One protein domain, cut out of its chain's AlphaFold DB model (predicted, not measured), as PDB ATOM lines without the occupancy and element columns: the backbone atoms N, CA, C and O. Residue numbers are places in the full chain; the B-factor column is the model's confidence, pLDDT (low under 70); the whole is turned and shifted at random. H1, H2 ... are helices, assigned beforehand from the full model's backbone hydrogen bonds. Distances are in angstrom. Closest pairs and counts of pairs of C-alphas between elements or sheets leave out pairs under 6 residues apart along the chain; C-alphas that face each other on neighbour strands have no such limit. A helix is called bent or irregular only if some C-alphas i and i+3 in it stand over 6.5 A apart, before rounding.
ATOM      1  N   SER A 113     210.479 165.637 137.480       92.25
ATOM      2  CA  SER A 113     209.683 164.595 138.134       92.25
ATOM      3  C   SER A 113     208.249 165.064 138.377       92.25
ATOM      4  O   SER A 113     207.319 164.353 137.999       92.25
ATOM      5  N   GLY A 114     208.048 166.294 138.866       87.81
ATOM      6  CA  GLY A 114     206.710 166.880 139.007       87.81
ATOM      7  C   GLY A 114     205.979 167.060 137.667       87.81
ATOM      8  O   GLY A 114     204.801 166.727 137.534       87.81
ATOM      9  N   LEU A 115     206.685 167.516 136.626       87.19
ATOM     10  CA  LEU A 115     206.107 167.723 135.294       87.19
ATOM     11  C   LEU A 115     205.699 166.420 134.590       87.19
ATOM     12  O   LEU A 115     204.802 166.458 133.745       87.19
ATOM     13  N   LYS A 116     206.300 165.266 134.919       83.69
ATOM     14  CA  LYS A 116     205.903 163.966 134.340       83.69
ATOM     15  C   LYS A 116     204.434 163.647 134.612       83.69
ATOM     16  O   LYS A 116     203.729 163.265 133.679       83.69
ATOM     17  N   GLY A 117     203.961 163.855 135.844       76.38
ATOM     18  CA  GLY A 117     202.562 163.616 136.213       76.38
ATOM     19  C   GLY A 117     201.593 164.506 135.430       76.38
ATOM     20  O   GLY A 117     200.605 164.030 134.872       76.38
ATOM     21  N   VAL A 118     201.927 165.792 135.290       77.31
ATOM     22  CA  VAL A 118     201.128 166.749 134.504       77.31
ATOM     23  C   VAL A 118     201.134 166.384 133.012       77.31
ATOM     24  O   VAL A 118     200.100 166.423 132.344       77.31
ATOM     25  N   GLY A 119     202.290 165.983 132.477       73.44
ATOM     26  CA  GLY A 119     202.446 165.571 131.082       73.44
ATOM     27  C   GLY A 119     201.665 164.305 130.725       73.44
ATOM     28  O   GLY A 119     201.097 164.238 129.630       73.44
ATOM     29  N   ALA A 120     201.595 163.331 131.638       75.38
ATOM     30  CA  ALA A 120     200.774 162.131 131.482       75.38
ATOM     31  C   ALA A 120     199.286 162.497 131.375       75.38
ATOM     32  O   ALA A 120     198.655 162.164 130.373       75.38
ATOM     33  N   GLY A 121     198.773 163.310 132.307       70.69
ATOM     34  CA  GLY A 121     197.381 163.773 132.271       70.69
ATOM     35  C   GLY A 121     197.034 164.580 131.012       70.69
ATOM     36  O   GLY A 121     195.964 164.410 130.427       70.69
ATOM     37  N   LEU A 122     197.957 165.418 130.522       71.44
ATOM     38  CA  LEU A 122     197.783 166.134 129.251       71.44
ATOM     39  C   LEU A 122     197.758 165.201 128.032       71.44
ATOM     40  O   LEU A 122     197.081 165.498 127.046       71.44
ATOM     41  N   SER A 123     198.514 164.104 128.070       74.94
ATOM     42  CA  SER A 123     198.578 163.130 126.975       74.94
ATOM     43  C   SER A 123     197.323 162.262 126.927       74.94
ATOM     44  O   SER A 123     196.745 162.104 125.853       74.94
ATOM     45  N   GLU A 124     196.853 161.789 128.084       72.00
ATOM     46  CA  GLU A 124     195.573 161.084 128.230       72.00
ATOM     47  C   GLU A 124     194.412 161.931 127.713       72.00
ATOM     48  O   GLU A 124     193.580 161.455 126.942       72.00
ATOM     49  N   LEU A 125     194.394 163.221 128.053       65.50
ATOM     50  CA  LEU A 125     193.380 164.136 127.553       65.50
ATOM     51  C   LEU A 125     193.418 164.295 126.033       65.50
ATOM     52  O   LEU A 125     192.370 164.314 125.391       65.50
ATOM     53  N   LYS A 126     194.610 164.439 125.443       70.62
ATOM     54  CA  LYS A 126     194.744 164.549 123.985       70.62
ATOM     55  C   LYS A 126     194.234 163.298 123.280       70.62
ATOM     56  O   LYS A 126     193.542 163.437 122.275       70.62
ATOM     57  N   ALA A 127     194.554 162.116 123.806       72.94
ATOM     58  CA  ALA A 127     194.049 160.850 123.286       72.94
ATOM     59  C   ALA A 127     192.518 160.806 123.372       72.94
ATOM     60  O   ALA A 127     191.852 160.631 122.356       72.94
ATOM     61  N   ALA A 128     191.964 161.123 124.543       64.50
ATOM     62  CA  ALA A 128     190.525 161.115 124.747       64.50
ATOM     63  C   ALA A 128     189.774 162.109 123.855       64.50
ATOM     64  O   ALA A 128     188.703 161.769 123.373       64.50
ATOM     65  N   VAL A 129     190.317 163.312 123.614       60.91
ATOM     66  CA  VAL A 129     189.739 164.303 122.683       60.91
ATOM     67  C   VAL A 129     189.837 163.831 121.227       60.91
ATOM     68  O   VAL A 129     188.911 164.062 120.453       60.91
ATOM     69  N   GLY A 130     190.928 163.158 120.851       61.72
ATOM     70  CA  GLY A 130     191.073 162.527 119.536       61.72
ATOM     71  C   GLY A 130     190.032 161.431 119.296       61.72
ATOM     72  O   GLY A 130     189.448 161.368 118.217       61.72
ATOM     73  N   ASP A 131     189.721 160.641 120.320       59.78
ATOM     74  CA  ASP A 131     188.706 159.586 120.245       59.78
ATOM     75  C   ASP A 131     187.278 160.138 120.077       59.78
ATOM     76  O   ASP A 131     186.441 159.478 119.466       59.78
ATOM     77  N   ILE A 132     186.995 161.375 120.513       58.16
ATOM     78  CA  ILE A 132     185.693 162.052 120.298       58.16
ATOM     79  C   ILE A 132     185.408 162.269 118.813       58.16
ATOM     80  O   ILE A 132     184.254 162.191 118.394       58.16
ATOM     81  N   PHE A 133     186.445 162.530 118.012       60.56
ATOM     82  CA  PHE A 133     186.291 162.679 116.564       60.56
ATOM     83  C   PHE A 133     185.905 161.362 115.882       60.56
ATOM     84  O   PHE A 133     185.245 161.396 114.847       60.56
ATOM     85  N   ASN A 134     186.284 160.223 116.466       63.44
ATOM     86  CA  ASN A 134     185.987 158.897 115.928       63.44
ATOM     87  C   ASN A 134     184.711 158.279 116.527       63.44
ATOM     88  O   ASN A 134     184.097 157.436 115.879       63.44
ATOM     89  N   ASP A 135     184.301 158.680 117.737       61.97
ATOM     90  CA  ASP A 135     183.167 158.086 118.456       61.97
ATOM     91  C   ASP A 135     182.472 159.129 119.383       61.97
ATOM     92  O   ASP A 135     182.741 159.205 120.590       61.97
ATOM     93  N   PRO A 136     181.572 159.981 118.846       53.78
ATOM     94  CA  PRO A 136     181.085 161.197 119.516       53.78
ATOM     95  C   PRO A 136     180.292 160.959 120.813       53.78
ATOM     96  O   PRO A 136     180.182 161.861 121.645       53.78
ATOM     97  N   ILE A 137     179.776 159.746 121.038       59.69
ATOM     98  CA  ILE A 137     178.999 159.393 122.240       59.69
ATOM     99  C   ILE A 137     179.913 159.203 123.467       59.69
ATOM    100  O   ILE A 137     179.507 159.499 124.591       59.69
ATOM    101  N   LYS A 138     181.176 158.790 123.278       54.78
ATOM    102  CA  LYS A 138     182.143 158.602 124.380       54.78
ATOM    103  C   LYS A 138     182.767 159.915 124.869       54.78
ATOM    104  O   LYS A 138     183.255 159.985 125.997       54.78
ATOM    105  N   GLY A 139     182.714 160.973 124.058       48.06
ATOM    106  CA  GLY A 139     183.362 162.253 124.352       48.06
ATOM    107  C   GLY A 139     182.729 163.085 125.468       48.06
ATOM    108  O   GLY A 139     183.428 163.859 126.125       48.06
ATOM    109  N   PHE A 140     181.436 162.895 125.741       50.03
ATOM    110  CA  PHE A 140     180.718 163.647 126.778       50.03
ATOM    111  C   PHE A 140     181.227 163.356 128.200       50.03
ATOM    112  O   PHE A 140     181.280 164.265 129.029       50.03
ATOM    113  N   GLY A 141     181.655 162.120 128.479       51.31
ATOM    114  CA  GLY A 141     182.165 161.731 129.797       51.31
ATOM    115  C   GLY A 141     183.538 162.331 130.106       51.31
ATOM    116  O   GLY A 141     183.739 162.887 131.184       51.31
ATOM    117  N   VAL A 142     184.464 162.284 129.142       52.62
ATOM    118  CA  VAL A 142     185.864 162.692 129.362       52.62
ATOM    119  C   VAL A 142     186.048 164.212 129.329       52.62
ATOM    120  O   VAL A 142     186.775 164.771 130.156       52.62
ATOM    121  N   LEU A 143     185.340 164.913 128.435       50.91
ATOM    122  CA  LEU A 143     185.286 166.378 128.472       50.91
ATOM    123  C   LEU A 143     184.610 166.872 129.756       50.91
ATOM    124  O   LEU A 143     185.052 167.876 130.310       50.91
ATOM    125  N   GLY A 144     183.594 166.164 130.262       55.66
ATOM    126  CA  GLY A 144     182.906 166.490 131.512       55.66
ATOM    127  C   GLY A 144     183.796 166.356 132.749       55.66
ATOM    128  O   GLY A 144     183.871 167.284 133.554       55.66
ATOM    129  N   THR A 145     184.535 165.251 132.890       54.59
ATOM    130  CA  THR A 145     185.453 165.032 134.024       54.59
ATOM    131  C   THR A 145     186.635 165.992 134.008       54.59
ATOM    132  O   THR A 145     187.010 166.522 135.054       54.59
ATOM    133  N   TYR A 146     187.203 166.275 132.834       52.59
ATOM    134  CA  TYR A 146     188.294 167.236 132.710       52.59
ATOM    135  C   TYR A 146     187.830 168.683 132.903       52.59
ATOM    136  O   TYR A 146     188.464 169.430 133.643       52.59
ATOM    137  N   THR A 147     186.711 169.082 132.292       53.12
ATOM    138  CA  THR A 147     186.130 170.417 132.512       53.12
ATOM    139  C   THR A 147     185.721 170.583 133.971       53.12
ATOM    140  O   THR A 147     185.907 171.659 134.520       53.12
ATOM    141  N   GLY A 148     185.257 169.518 134.635       57.81
ATOM    142  CA  GLY A 148     184.967 169.491 136.068       57.81
ATOM    143  C   GLY A 148     186.214 169.621 136.947       57.81
ATOM    144  O   GLY A 148     186.219 170.438 137.862       57.81
ATOM    145  N   ARG A 149     187.294 168.882 136.655       58.66
ATOM    146  CA  ARG A 149     188.585 169.008 137.360       58.66
ATOM    147  C   ARG A 149     189.179 170.398 137.175       58.66
ATOM    148  O   ARG A 149     189.553 171.034 138.149       58.66
ATOM    149  N   ARG A 150     189.174 170.906 135.945       55.19
ATOM    150  CA  ARG A 150     189.664 172.240 135.606       55.19
ATOM    151  C   ARG A 150     188.768 173.344 136.156       55.19
ATOM    152  O   ARG A 150     189.289 174.378 136.542       55.19
ATOM    153  N   MET A 151     187.452 173.138 136.224       47.72
ATOM    154  CA  MET A 151     186.557 174.026 136.965       47.72
ATOM    155  C   MET A 151     186.956 174.031 138.432       47.72
ATOM    156  O   MET A 151     187.183 175.109 138.943       47.72
ATOM    157  N   ARG A 152     187.136 172.876 139.084       57.66
ATOM    158  CA  ARG A 152     187.575 172.802 140.490       57.66
ATOM    159  C   ARG A 152     188.951 173.437 140.729       57.66
ATOM    160  O   ARG A 152     189.116 174.136 141.719       57.66
ATOM    161  N   GLU A 153     189.905 173.263 139.815       53.22
ATOM    162  CA  GLU A 153     191.240 173.888 139.858       53.22
ATOM    163  C   GLU A 153     191.202 175.398 139.537       53.22
ATOM    164  O   GLU A 153     191.995 176.176 140.068       53.22
ATOM    165  N   ALA A 154     190.281 175.846 138.678       46.19
ATOM    166  CA  ALA A 154     190.078 177.259 138.358       46.19
ATOM    167  C   ALA A 154     189.253 177.992 139.429       46.19
ATOM    168  O   ALA A 154     189.464 179.186 139.628       46.19
ATOM    169  N   THR A 155     188.344 177.296 140.117       49.34
ATOM    170  CA  THR A 155     187.493 177.835 141.187       49.34
ATOM    171  C   THR A 155     188.078 177.643 142.588       49.34
ATOM    172  O   THR A 155     187.580 178.278 143.513       49.34
ATOM    173  N   GLY A 156     189.115 176.811 142.761       49.69
ATOM    174  CA  GLY A 156     189.705 176.491 144.073       49.69
ATOM    175  C   GLY A 156     188.746 175.721 144.989       49.69
ATOM    176  O   GLY A 156     188.697 175.958 146.194       49.69
ATOM    177  N   TYR A 157     187.872 174.888 144.412       41.94
ATOM    178  CA  TYR A 157     186.811 174.211 145.157       41.94
ATOM    179  C   TYR A 157     187.020 172.690 145.173       41.94
ATOM    180  O   TYR A 157     186.620 171.979 144.248       41.94
ATOM    181  N   GLY A 158     187.588 172.181 146.272       51.16
ATOM    182  CA  GLY A 158     187.355 170.811 146.751       51.16
ATOM    183  C   GLY A 158     188.431 169.760 146.460       51.16
ATOM    184  O   GLY A 158     188.135 168.577 146.597       51.16
ATOM    185  N   ILE A 159     189.649 170.145 146.069       52.03
ATOM    186  CA  ILE A 159     190.795 169.209 145.898       52.03
ATOM    187  C   ILE A 159     192.143 169.795 146.345       52.03
ATOM    188  O   ILE A 159     193.165 169.123 146.305       52.03
ATOM    189  N   ASP A 160     192.131 171.046 146.779       64.31
ATOM    190  CA  ASP A 160     193.268 171.887 147.132       64.31
ATOM    191  C   ASP A 160     193.392 172.121 148.640       64.31
ATOM    192  O   ASP A 160     194.342 172.761 149.078       64.31
ATOM    193  N   ARG A 161     192.444 171.601 149.429       75.81
ATOM    194  CA  ARG A 161     192.421 171.795 150.877       75.81
ATOM    195  C   ARG A 161     193.234 170.747 151.611       75.81
ATOM    196  O   ARG A 161     193.167 169.558 151.293       75.81
ATOM    197  N   ILE A 162     193.925 171.184 152.655       80.56
ATOM    198  CA  ILE A 162     194.534 170.292 153.631       80.56
ATOM    199  C   ILE A 162     193.408 169.472 154.269       80.56
ATOM    200  O   ILE A 162     192.461 170.009 154.839       80.56
ATOM    201  N   VAL A 163     193.500 168.150 154.121       78.38
ATOM    202  CA  VAL A 163     192.439 167.207 154.516       78.38
ATOM    203  C   VAL A 163     192.229 167.201 156.031       78.38
ATOM    204  O   VAL A 163     191.111 167.021 156.511       78.38
ATOM    205  N   HIS A 164     193.306 167.395 156.788       80.12
ATOM    206  CA  HIS A 164     193.266 167.399 158.241       80.12
ATOM    207  C   HIS A 164     192.920 168.778 158.784       80.12
ATOM    208  O   HIS A 164     193.497 169.787 158.380       80.12
ATOM    209  N   GLU A 165     192.023 168.812 159.770       83.19
ATOM    210  CA  GLU A 165     191.750 170.045 160.489       83.19
ATOM    211  C   GLU A 165     192.979 170.458 161.311       83.19
ATOM    212  O   GLU A 165     193.455 169.726 162.190       83.19
ATOM    213  N   LEU A 166     193.486 171.645 160.987       88.06
ATOM    214  CA  LEU A 166     194.588 172.292 161.683       88.06
ATOM    215  C   LEU A 166     194.070 173.166 162.825       88.06
ATOM    216  O   LEU A 166     192.942 173.681 162.794       88.06
ATOM    217  N   SER A 167     194.938 173.382 163.810       87.31
ATOM    218  CA  SER A 167     194.705 174.316 164.906       87.31
ATOM    219  C   SER A 167     194.287 175.704 164.382       87.31
ATOM    220  O   SER A 167     194.772 176.152 163.337       87.31
ATOM    221  N   PRO A 168     193.388 176.426 165.085       88.81
ATOM    222  CA  PRO A 168     192.798 177.665 164.571       88.81
ATOM    223  C   PRO A 168     193.809 178.726 164.117       88.81
ATOM    224  O   PRO A 168     193.554 179.413 163.128       88.81
ATOM    225  N   ARG A 169     194.958 178.830 164.799       90.12
ATOM    226  CA  ARG A 169     196.028 179.786 164.469       90.12
ATOM    227  C   ARG A 169     196.676 179.499 163.112       90.12
ATOM    228  O   ARG A 169     196.928 180.422 162.345       90.12
ATOM    229  N   LEU A 170     196.845 178.224 162.764       92.62
ATOM    230  CA  LEU A 170     197.519 177.812 161.532       92.62
ATOM    231  C   LEU A 170     196.621 177.875 160.290       92.62
ATOM    232  O   LEU A 170     197.129 177.861 159.173       92.62
ATOM    233  N   ARG A 171     195.294 177.998 160.441       90.00
ATOM    234  CA  ARG A 171     194.343 177.978 159.309       90.00
ATOM    235  C   ARG A 171     194.607 179.068 158.268       90.00
ATOM    236  O   ARG A 171     194.466 178.824 157.074       90.00
ATOM    237  N   LYS A 172     194.997 180.272 158.704       89.50
ATOM    238  CA  LYS A 172     195.306 181.383 157.786       89.50
ATOM    239  C   LYS A 172     196.562 181.094 156.960       89.50
ATOM    240  O   LYS A 172     196.587 181.360 155.760       89.50
ATOM    241  N   VAL A 173     197.586 180.549 157.610       90.94
ATOM    242  CA  VAL A 173     198.839 180.171 156.956       90.94
ATOM    243  C   VAL A 173     198.587 179.014 155.990       90.94
ATOM    244  O   VAL A 173     198.940 179.108 154.819       90.94
ATOM    245  N   ALA A 174     197.870 177.981 156.430       91.25
ATOM    246  CA  ALA A 174     197.466 176.843 155.611       91.25
ATOM    247  C   ALA A 174     196.781 177.254 154.303       91.25
ATOM    248  O   ALA A 174     197.209 176.830 153.233       91.25
ATOM    249  N   ALA A 175     195.805 178.166 154.364       89.62
ATOM    250  CA  ALA A 175     195.117 178.678 153.177       89.62
ATOM    251  C   ALA A 175     196.069 179.326 152.147       89.62
ATOM    252  O   ALA A 175     195.787 179.349 150.948       89.62
ATOM    253  N   THR A 176     197.213 179.850 152.597       90.50
ATOM    254  CA  THR A 176     198.248 180.398 151.711       90.50
ATOM    255  C   THR A 176     198.944 179.284 150.926       90.50
ATOM    256  O   THR A 176     199.101 179.406 149.711       90.50
ATOM    257  N   TYR A 177     199.289 178.171 151.581       91.38
ATOM    258  CA  TYR A 177     199.884 177.000 150.927       91.38
ATOM    259  C   TYR A 177     198.907 176.308 149.970       91.38
ATOM    260  O   TYR A 177     199.300 175.950 148.860       91.38
ATOM    261  N   GLU A 178     197.632 176.187 150.346       89.25
ATOM    262  CA  GLU A 178     196.568 175.665 149.472       89.25
ATOM    263  C   GLU A 178     196.489 176.481 148.171       89.25
ATOM    264  O   GLU A 178     196.598 175.940 147.066       89.25
ATOM    265  N   LYS A 179     196.434 177.814 148.292       89.62
ATOM    266  CA  LYS A 179     196.427 178.733 147.146       89.62
ATOM    267  C   LYS A 179     197.658 178.557 146.253       89.62
ATOM    268  O   LYS A 179     197.520 178.452 145.035       89.62
ATOM    269  N   TYR A 180     198.863 178.557 146.820       91.06
ATOM    270  CA  TYR A 180     200.086 178.480 146.015       91.06
ATOM    271  C   TYR A 180     200.322 177.099 145.401       91.06
ATOM    272  O   TYR A 180     200.904 177.015 144.321       91.06
ATOM    273  N   THR A 181     199.792 176.035 146.004       90.06
ATOM    274  CA  THR A 181     199.768 174.698 145.393       90.06
ATOM    275  C   THR A 181     198.951 174.704 144.099       90.06
ATOM    276  O   THR A 181     199.390 174.180 143.070       90.06
ATOM    277  N   VAL A 182     197.793 175.375 144.100       86.31
ATOM    278  CA  VAL A 182     196.970 175.556 142.894       86.31
ATOM    279  C   VAL A 182     197.704 176.385 141.836       86.31
ATOM    280  O   VAL A 182     197.709 176.023 140.657       86.31
ATOM    281  N   GLU A 183     198.364 177.475 142.229       89.81
ATOM    282  CA  GLU A 183     199.121 178.318 141.292       89.81
ATOM    283  C   GLU A 183     200.349 177.604 140.699       89.81
ATOM    284  O   GLU A 183     200.641 177.770 139.509       89.81
ATOM    285  N   LEU A 184     201.029 176.749 141.473       91.31
ATOM    286  CA  LEU A 184     202.105 175.889 140.972       91.31
ATOM    287  C   LEU A 184     201.580 174.905 139.918       91.31
ATOM    288  O   LEU A 184     202.193 174.753 138.854       91.31
ATOM    289  N   SER A 185     200.430 174.277 140.177       87.12
ATOM    290  CA  SER A 185     199.776 173.367 139.229       87.12
ATOM    291  C   SER A 185     199.420 174.079 137.917       87.12
ATOM    292  O   SER A 185     199.832 173.644 136.837       87.12
ATOM    293  N   LYS A 186     198.760 175.245 137.998       87.12
ATOM    294  CA  LYS A 186     198.420 176.075 136.827       87.12
ATOM    295  C   LYS A 186     199.658 176.479 136.029       87.12
ATOM    296  O   LYS A 186     199.652 176.405 134.799       87.12
ATOM    297  N   SER A 187     200.721 176.890 136.715       91.25
ATOM    298  CA  SER A 187     201.978 177.300 136.079       91.25
ATOM    299  C   SER A 187     202.663 176.133 135.363       91.25
ATOM    300  O   SER A 187     203.162 176.297 134.247       91.25
ATOM    301  N   SER A 188     202.634 174.944 135.966       89.88
ATOM    302  CA  SER A 188     203.182 173.709 135.394       89.88
ATOM    303  C   SER A 188     202.418 173.268 134.140       89.88
ATOM    304  O   SER A 188     203.026 172.975 133.107       89.88
ATOM    305  N   ASP A 189     201.082 173.294 134.187       86.19
ATOM    306  CA  ASP A 189     200.210 173.018 133.038       86.19
ATOM    307  C   ASP A 189     200.438 174.021 131.897       86.19
ATOM    308  O   ASP A 189     200.626 173.630 130.740       86.19
ATOM    309  N   ALA A 190     200.498 175.317 132.215       89.00
ATOM    310  CA  ALA A 190     200.752 176.367 131.234       89.00
ATOM    311  C   ALA A 190     202.109 176.187 130.535       89.00
ATOM    312  O   ALA A 190     202.195 176.318 129.307       89.00
ATOM    313  N   LEU A 191     203.158 175.840 131.291       90.69
ATOM    314  CA  LEU A 191     204.490 175.573 130.750       90.69
ATOM    315  C   LEU A 191     204.460 174.409 129.748       90.69
ATOM    316  O   LEU A 191     204.939 174.552 128.618       90.69
ATOM    317  N   LEU A 192     203.854 173.276 130.122       88.88
ATOM    318  CA  LEU A 192     203.781 172.093 129.259       88.88
ATOM    319  C   LEU A 192     202.891 172.301 128.039       88.88
ATOM    320  O   LEU A 192     203.221 171.821 126.956       88.88
ATOM    321  N   ARG A 193     201.786 173.036 128.158       86.75
ATOM    322  CA  ARG A 193     200.933 173.337 127.000       86.75
ATOM    323  C   ARG A 193     201.633 174.210 125.978       86.75
ATOM    324  O   ARG A 193     201.498 173.966 124.781       86.75
ATOM    325  N   ARG A 194     202.375 175.216 126.440       92.06
ATOM    326  CA  ARG A 194     203.049 176.170 125.558       92.06
ATOM    327  C   ARG A 194     204.290 175.576 124.898       92.06
ATOM    328  O   ARG A 194     204.560 175.885 123.741       92.06
ATOM    329  N   HIS A 195     205.041 174.744 125.616       91.25
ATOM    330  CA  HIS A 195     206.363 174.292 125.168       91.25
ATOM    331  C   HIS A 195     206.463 172.780 124.916       91.25
ATOM    332  O   HIS A 195     207.408 172.328 124.267       91.25
ATOM    333  N   GLY A 196     205.491 171.985 125.367       88.12
ATOM    334  CA  GLY A 196     205.497 170.531 125.219       88.12
ATOM    335  C   GLY A 196     206.785 169.919 125.765       88.12
ATOM    336  O   GLY A 196     207.261 170.289 126.836       88.12
ATOM    337  N   LYS A 197     207.399 169.025 124.982       86.69
ATOM    338  CA  LYS A 197     208.669 168.375 125.343       86.69
ATOM    339  C   LYS A 197     209.835 169.361 125.516       86.69
ATOM    340  O   LYS A 197     210.731 169.073 126.296       86.69
ATOM    341  N   LYS A 198     209.802 170.538 124.869       91.50
ATOM    342  CA  LYS A 198     210.860 171.561 125.001       91.50
ATOM    343  C   LYS A 198     210.922 172.179 126.399       91.50
ATOM    344  O   LYS A 198     211.922 172.800 126.736       91.50
ATOM    345  N   ALA A 199     209.891 171.998 127.230       87.62
ATOM    346  CA  ALA A 199     209.944 172.392 128.637       87.62
ATOM    347  C   ALA A 199     211.095 171.698 129.394       87.62
ATOM    348  O   ALA A 199     211.581 172.248 130.381       87.62
ATOM    349  N   ALA A 200     211.562 170.536 128.913       87.56
ATOM    350  CA  ALA A 200     212.710 169.815 129.459       87.56
ATOM    351  C   ALA A 200     214.054 170.547 129.272       87.56
ATOM    352  O   ALA A 200     214.976 170.327 130.053       87.56
ATOM    353  N   ASP A 201     214.142 171.475 128.319       90.88
ATOM    354  CA  ASP A 201     215.361 172.249 128.049       90.88
ATOM    355  C   ASP A 201     215.328 173.636 128.723       90.88
ATOM    356  O   ASP A 201     216.307 174.384 128.724       90.88
ATOM    357  N   MET A 202     214.193 174.011 129.325       95.75
ATOM    358  CA  MET A 202     213.965 175.333 129.911       95.75
ATOM    359  C   MET A 202     214.415 175.395 131.376       95.75
ATOM    360  O   MET A 202     213.602 175.605 132.278       95.75
ATOM    361  N   GLN A 203     215.722 175.265 131.616       94.94
ATOM    362  CA  GLN A 203     216.302 175.172 132.968       94.94
ATOM    363  C   GLN A 203     215.887 176.314 133.911       94.94
ATOM    364  O   GLN A 203     215.637 176.082 135.088       94.94
ATOM    365  N   GLN A 204     215.740 177.545 133.412       97.75
ATOM    366  CA  GLN A 204     215.300 178.679 134.241       97.75
ATOM    367  C   GLN A 204     213.842 178.550 134.700       97.75
ATOM    368  O   GLN A 204     213.507 178.941 135.815       97.75
ATOM    369  N   ALA A 205     212.968 177.999 133.853       95.81
ATOM    370  CA  ALA A 205     211.587 177.722 134.236       95.81
ATOM    371  C   ALA A 205     211.531 176.550 135.224       95.81
ATOM    372  O   ALA A 205     210.836 176.640 136.231       95.81
ATOM    373  N   GLN A 206     212.320 175.500 134.978       94.62
ATOM    374  CA  GLN A 206     212.449 174.353 135.879       94.62
ATOM    375  C   GLN A 206     212.932 174.778 137.261       94.62
ATOM    376  O   GLN A 206     212.295 174.437 138.249       94.62
ATOM    377  N   LYS A 207     213.989 175.595 137.334       97.62
ATOM    378  CA  LYS A 207     214.504 176.122 138.599       97.62
ATOM    379  C   LYS A 207     213.410 176.838 139.394       97.62
ATOM    380  O   LYS A 207     213.238 176.540 140.565       97.62
ATOM    381  N   ARG A 208     212.639 177.731 138.760       97.94
ATOM    382  CA  ARG A 208     211.553 178.467 139.438       97.94
ATOM    383  C   ARG A 208     210.442 177.546 139.936       97.94
ATOM    384  O   ARG A 208     209.960 177.743 141.042       97.94
ATOM    385  N   LEU A 209     210.040 176.554 139.136       96.25
ATOM    386  CA  LEU A 209     209.052 175.563 139.570       96.25
ATOM    387  C   LEU A 209     209.572 174.739 140.751       96.25
ATOM    388  O   LEU A 209     208.828 174.501 141.695       96.25
ATOM    389  N   ALA A 210     210.844 174.336 140.709       97.75
ATOM    390  CA  ALA A 210     211.478 173.598 141.790       97.75
ATOM    391  C   ALA A 210     211.585 174.426 143.072       97.75
ATOM    392  O   ALA A 210     211.256 173.906 144.127       97.75
ATOM    393  N   ASP A 211     211.984 175.699 142.987       98.44
ATOM    394  CA  ASP A 211     212.065 176.592 144.150       98.44
ATOM    395  C   ASP A 211     210.688 176.736 144.827       98.44
ATOM    396  O   ASP A 211     210.577 176.517 146.027       98.44
ATOM    397  N   ILE A 212     209.620 176.971 144.050       97.69
ATOM    398  CA  ILE A 212     208.246 177.026 144.586       97.69
ATOM    399  C   ILE A 212     207.856 175.692 145.237       97.69
ATOM    400  O   ILE A 212     207.240 175.675 146.300       97.69
ATOM    401  N   ALA A 213     208.189 174.568 144.601       97.50
ATOM    402  CA  ALA A 213     207.855 173.251 145.125       97.50
ATOM    403  C   ALA A 213     208.613 172.932 146.429       97.50
ATOM    404  O   ALA A 213     208.021 172.360 147.341       97.50
ATOM    405  N   ILE A 214     209.882 173.343 146.537       98.56
ATOM    406  CA  ILE A 214     210.684 173.238 147.763       98.56
ATOM    407  C   ILE A 214     210.038 174.059 148.883       98.56
ATOM    408  O   ILE A 214     209.805 173.513 149.959       98.56
ATOM    409  N   ASP A 215     209.700 175.325 148.627       97.62
ATOM    410  CA  ASP A 215     209.093 176.207 149.632       97.62
ATOM    411  C   ASP A 215     207.740 175.665 150.119       97.62
ATOM    412  O   ASP A 215     207.476 175.619 151.322       97.62
ATOM    413  N   LEU A 216     206.896 175.185 149.196       96.44
ATOM    414  CA  LEU A 216     205.621 174.553 149.538       96.44
ATOM    415  C   LEU A 216     205.821 173.304 150.401       96.44
ATOM    416  O   LEU A 216     205.169 173.170 151.434       96.44
ATOM    417  N   PHE A 217     206.714 172.398 150.000       97.31
ATOM    418  CA  PHE A 217     206.967 171.158 150.731       97.31
ATOM    419  C   PHE A 217     207.498 171.424 152.142       97.31
ATOM    420  O   PHE A 217     206.949 170.916 153.122       97.31
ATOM    421  N   VAL A 218     208.539 172.248 152.259       98.19
ATOM    422  CA  VAL A 218     209.174 172.564 153.544       98.19
ATOM    423  C   VAL A 218     208.194 173.293 154.462       98.19
ATOM    424  O   VAL A 218     208.058 172.927 155.631       98.19
ATOM    425  N   GLY A 219     207.452 174.266 153.936       96.81
ATOM    426  CA  GLY A 219     206.445 174.995 154.699       96.81
ATOM    427  C   GLY A 219     205.287 174.116 155.183       96.81
ATOM    428  O   GLY A 219     204.857 174.231 156.331       96.81
ATOM    429  N   LEU A 220     204.832 173.161 154.365       95.62
ATOM    430  CA  LEU A 220     203.845 172.160 154.787       95.62
ATOM    431  C   LEU A 220     204.396 171.224 155.877       95.62
ATOM    432  O   LEU A 220     203.659 170.875 156.802       95.62
ATOM    433  N   CYS A 221     205.685 170.863 155.833       97.19
ATOM    434  CA  CYS A 221     206.333 170.098 156.905       97.19
ATOM    435  C   CYS A 221     206.366 170.887 158.224       97.19
ATOM    436  O   CYS A 221     206.056 170.336 159.282       97.19
ATOM    437  N   VAL A 222     206.687 172.183 158.164       97.62
ATOM    438  CA  VAL A 222     206.653 173.097 159.319       97.62
ATOM    439  C   VAL A 222     205.244 173.190 159.899       97.62
ATOM    440  O   VAL A 222     205.072 173.007 161.105       97.62
ATOM    441  N   LEU A 223     204.228 173.396 159.054       95.69
ATOM    442  CA  LEU A 223     202.826 173.432 159.476       95.69
ATOM    443  C   LEU A 223     202.395 172.133 160.156       95.69
ATOM    444  O   LEU A 223     201.779 172.173 161.219       95.69
ATOM    445  N   SER A 224     202.742 170.989 159.565       95.31
ATOM    446  CA  SER A 224     202.434 169.670 160.118       95.31
ATOM    447  C   SER A 224     203.060 169.480 161.502       95.31
ATOM    448  O   SER A 224     202.378 169.079 162.449       95.31
ATOM    449  N   ARG A 225     204.342 169.833 161.656       96.62
ATOM    450  CA  ARG A 225     205.048 169.730 162.938       96.62
ATOM    451  C   ARG A 225     204.471 170.678 163.987       96.62
ATOM    452  O   ARG A 225     204.233 170.245 165.113       96.62
ATOM    453  N   ALA A 226     204.230 171.940 163.634       96.62
ATOM    454  CA  ALA A 226     203.657 172.932 164.542       96.62
ATOM    455  C   ALA A 226     202.262 172.511 165.033       96.62
ATOM    456  O   ALA A 226     201.981 172.570 166.230       96.62
ATOM    457  N   ASP A 227     201.414 172.010 164.131       96.06
ATOM    458  CA  ASP A 227     200.086 171.502 164.475       96.06
ATOM    459  C   ASP A 227     200.152 170.276 165.396       96.06
ATOM    460  O   ASP A 227     199.416 170.194 166.381       96.06
ATOM    461  N   SER A 228     201.073 169.349 165.125       95.12
ATOM    462  CA  SER A 228     201.298 168.170 165.966       95.12
ATOM    463  C   SER A 228     201.729 168.554 167.386       95.12
ATOM    464  O   SER A 228     201.152 168.066 168.360       95.12
ATOM    465  N   LEU A 229     202.677 169.490 167.524       96.06
ATOM    466  CA  LEU A 229     203.116 170.007 168.826       96.06
ATOM    467  C   LEU A 229     201.973 170.692 169.584       96.06
ATOM    468  O   LEU A 229     201.825 170.482 170.789       96.06
ATOM    469  N   ALA A 230     201.140 171.466 168.882       94.38
ATOM    470  CA  ALA A 230     199.974 172.123 169.464       94.38
ATOM    471  C   ALA A 230     198.938 171.110 169.973       94.38
ATOM    472  O   ALA A 230     198.474 171.216 171.108       94.38
ATOM    473  N   LYS A 231     198.622 170.080 169.178       93.62
ATOM    474  CA  LYS A 231     197.698 169.000 169.565       93.62
ATOM    475  C   LYS A 231     198.201 168.198 170.766       93.62
ATOM    476  O   LYS A 231     197.397 167.747 171.576       93.62
ATOM    477  N   GLN A 232     199.517 168.062 170.911       95.00
ATOM    478  CA  GLN A 232     200.154 167.393 172.047       95.00
ATOM    479  C   GLN A 232     200.330 168.297 173.278       95.00
ATOM    480  O   GLN A 232     200.830 167.830 174.298       95.00
ATOM    481  N   SER A 233     199.938 169.578 173.212       93.50
ATOM    482  CA  SER A 233     200.212 170.574 174.264       93.50
ATOM    483  C   SER A 233     201.698 170.639 174.653       93.50
ATOM    484  O   SER A 233     202.046 170.804 175.822       93.50
ATOM    485  N   HIS A 234     202.590 170.468 173.674       96.31
ATOM    486  CA  HIS A 234     204.031 170.466 173.906       96.31
ATOM    487  C   HIS A 234     204.535 171.875 174.259       96.31
ATOM    488  O   HIS A 234     204.067 172.863 173.698       96.31
ATOM    489  N   ALA A 235     205.548 171.983 175.125       95.75
ATOM    490  CA  ALA A 235     206.078 173.277 175.585       95.75
ATOM    491  C   ALA A 235     206.590 174.184 174.446       95.75
ATOM    492  O   ALA A 235     206.539 175.404 174.548       95.75
ATOM    493  N   ALA A 236     207.055 173.584 173.349       94.75
ATOM    494  CA  ALA A 236     207.530 174.292 172.156       94.75
ATOM    495  C   ALA A 236     206.420 174.665 171.149       94.75
ATOM    496  O   ALA A 236     206.725 175.161 170.067       94.75
ATOM    497  N   ALA A 237     205.140 174.399 171.447       94.88
ATOM    498  CA  ALA A 237     204.047 174.606 170.495       94.88
ATOM    499  C   ALA A 237     203.908 176.071 170.059       94.88
ATOM    500  O   ALA A 237     203.791 176.342 168.867       94.88
ATOM    501  N   ASP A 238     203.966 177.018 170.999       95.00
ATOM    502  CA  ASP A 238     203.816 178.440 170.676       95.00
ATOM    503  C   ASP A 238     204.970 178.974 169.822       95.00
ATOM    504  O   ASP A 238     204.735 179.749 168.895       95.00
ATOM    505  N   GLU A 239     206.199 178.529 170.093       95.19
ATOM    506  CA  GLU A 239     207.370 178.872 169.282       95.19
ATOM    507  C   GLU A 239     207.249 178.290 167.870       95.19
ATOM    508  O   GLU A 239     207.436 179.011 166.893       95.19
ATOM    509  N   ALA A 240     206.857 177.019 167.746       96.25
ATOM    510  CA  ALA A 240     206.665 176.369 166.453       96.25
ATOM    511  C   ALA A 240     205.554 177.029 165.620       96.25
ATOM    512  O   ALA A 240     205.711 177.196 164.412       96.25
ATOM    513  N   ILE A 241     204.446 177.438 166.251       95.44
ATOM    514  CA  ILE A 241     203.390 178.204 165.575       95.44
ATOM    515  C   ILE A 241     203.919 179.576 165.151       95.44
ATOM    516  O   ILE A 241     203.664 179.988 164.026       95.44
ATOM    517  N   GLY A 242     204.677 180.260 166.015       95.31
ATOM    518  CA  GLY A 242     205.298 181.540 165.677       95.31
ATOM    519  C   GLY A 242     206.242 181.436 164.478       95.31
ATOM    520  O   GLY A 242     206.188 182.282 163.595       95.31
ATOM    521  N   ILE A 243     207.046 180.370 164.400       95.56
ATOM    522  CA  ILE A 243     207.897 180.075 163.237       95.56
ATOM    523  C   ILE A 243     207.052 179.823 161.984       95.56
ATOM    524  O   ILE A 243     207.395 180.314 160.918       95.56
ATOM    525  N   ALA A 244     205.945 179.086 162.100       94.06
ATOM    526  CA  ALA A 244     205.069 178.800 160.965       94.06
ATOM    527  C   ALA A 244     204.309 180.036 160.444       94.06
ATOM    528  O   ALA A 244     203.828 180.023 159.314       94.06
ATOM    529  N   GLU A 245     204.149 181.074 161.267       91.44
ATOM    530  CA  GLU A 245     203.459 182.325 160.922       91.44
ATOM    531  C   GLU A 245     204.360 183.347 160.193       91.44
ATOM    532  O   GLU A 245     203.820 184.312 159.641       91.44
ATOM    533  N   ILE A 246     205.687 183.148 160.193       84.12
ATOM    534  CA  ILE A 246     206.700 184.002 159.533       84.12
ATOM    535  C   ILE A 246     206.879 183.578 158.073       84.12
ATOM    536  O   ILE A 246     206.861 184.487 157.211       84.12
TER     537      ILE A 246
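This is residues 113 to 246 of the 246 residues of the protein "Acyl-CoA dehydrogenase" of Rhodanobacter denitrificans (UniProt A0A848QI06). A long helical hairpin of H3 and H4 makes the core of a flat model; short H5 folds back on H4 at one end, and a second hairpin, H1 and H2, reaches away at the other, meeting H3 through H1. H3 has a kink of 107 degrees near residue 195, close to its turn into H4. The printed part has 134 residues with five named helices, H1 to H5 in order, and no named strand; the class is all helix. It is loose, with a radius of gyration of the C-alphas of 19.0 A and spans of 64 by 35 by 19 A.

H3, residues 171 to 201, touches H4, residues 203 to 231, in a hairpin at a shallow tilt of 23 degrees, opposite ways; the closest C-alphas, of Tyr 177 and Leu 216, are 6.4 A apart. H5, residues 237 to 245, touches residues 219 to 230 of H4 alone, in a hairpin; the closest C-alphas are those of Ala 230 and Ala 237, 4.9 A. H1, residues 113 to 134, touches H3 with residues 115 to 119 alone, at a steep tilt of 67 degrees; the C-alphas of Val 118 and Asp 189 are closest, 6.5 A. H2, residues 139 to 155, touches H1 in a hairpin at 38 degrees, only just steep; the closest C-alphas, of Ile 132 and Gly 139, are 4.7 A apart. H2 and H4 are apart. Every O i to N i+4 pair is within hydrogen-bond range in H2, H4 and H5, against 14 of 18 in H1 and 21 of 27 in H3.

H3 is 38.1 A long and irregular, with C-alphas 194 and 197 9.6 A apart. H4 is 41.5 A, H1 33.0 A, H2 23.3 A and H5 12.3 A long. H1 begins at C-alpha 113 (209.683, 164.595, 138.134); H5 ends at C-alpha 245 (203.459, 182.325, 160.922).

The C-alphas farthest apart, of Asn 134 and Ala 235, are 64.6 A apart. The printed part has no cut. The link from H2 to H3, residues 156 to 170, is long. pLDDT is under 70 at residue 125 and residues 128 to 160.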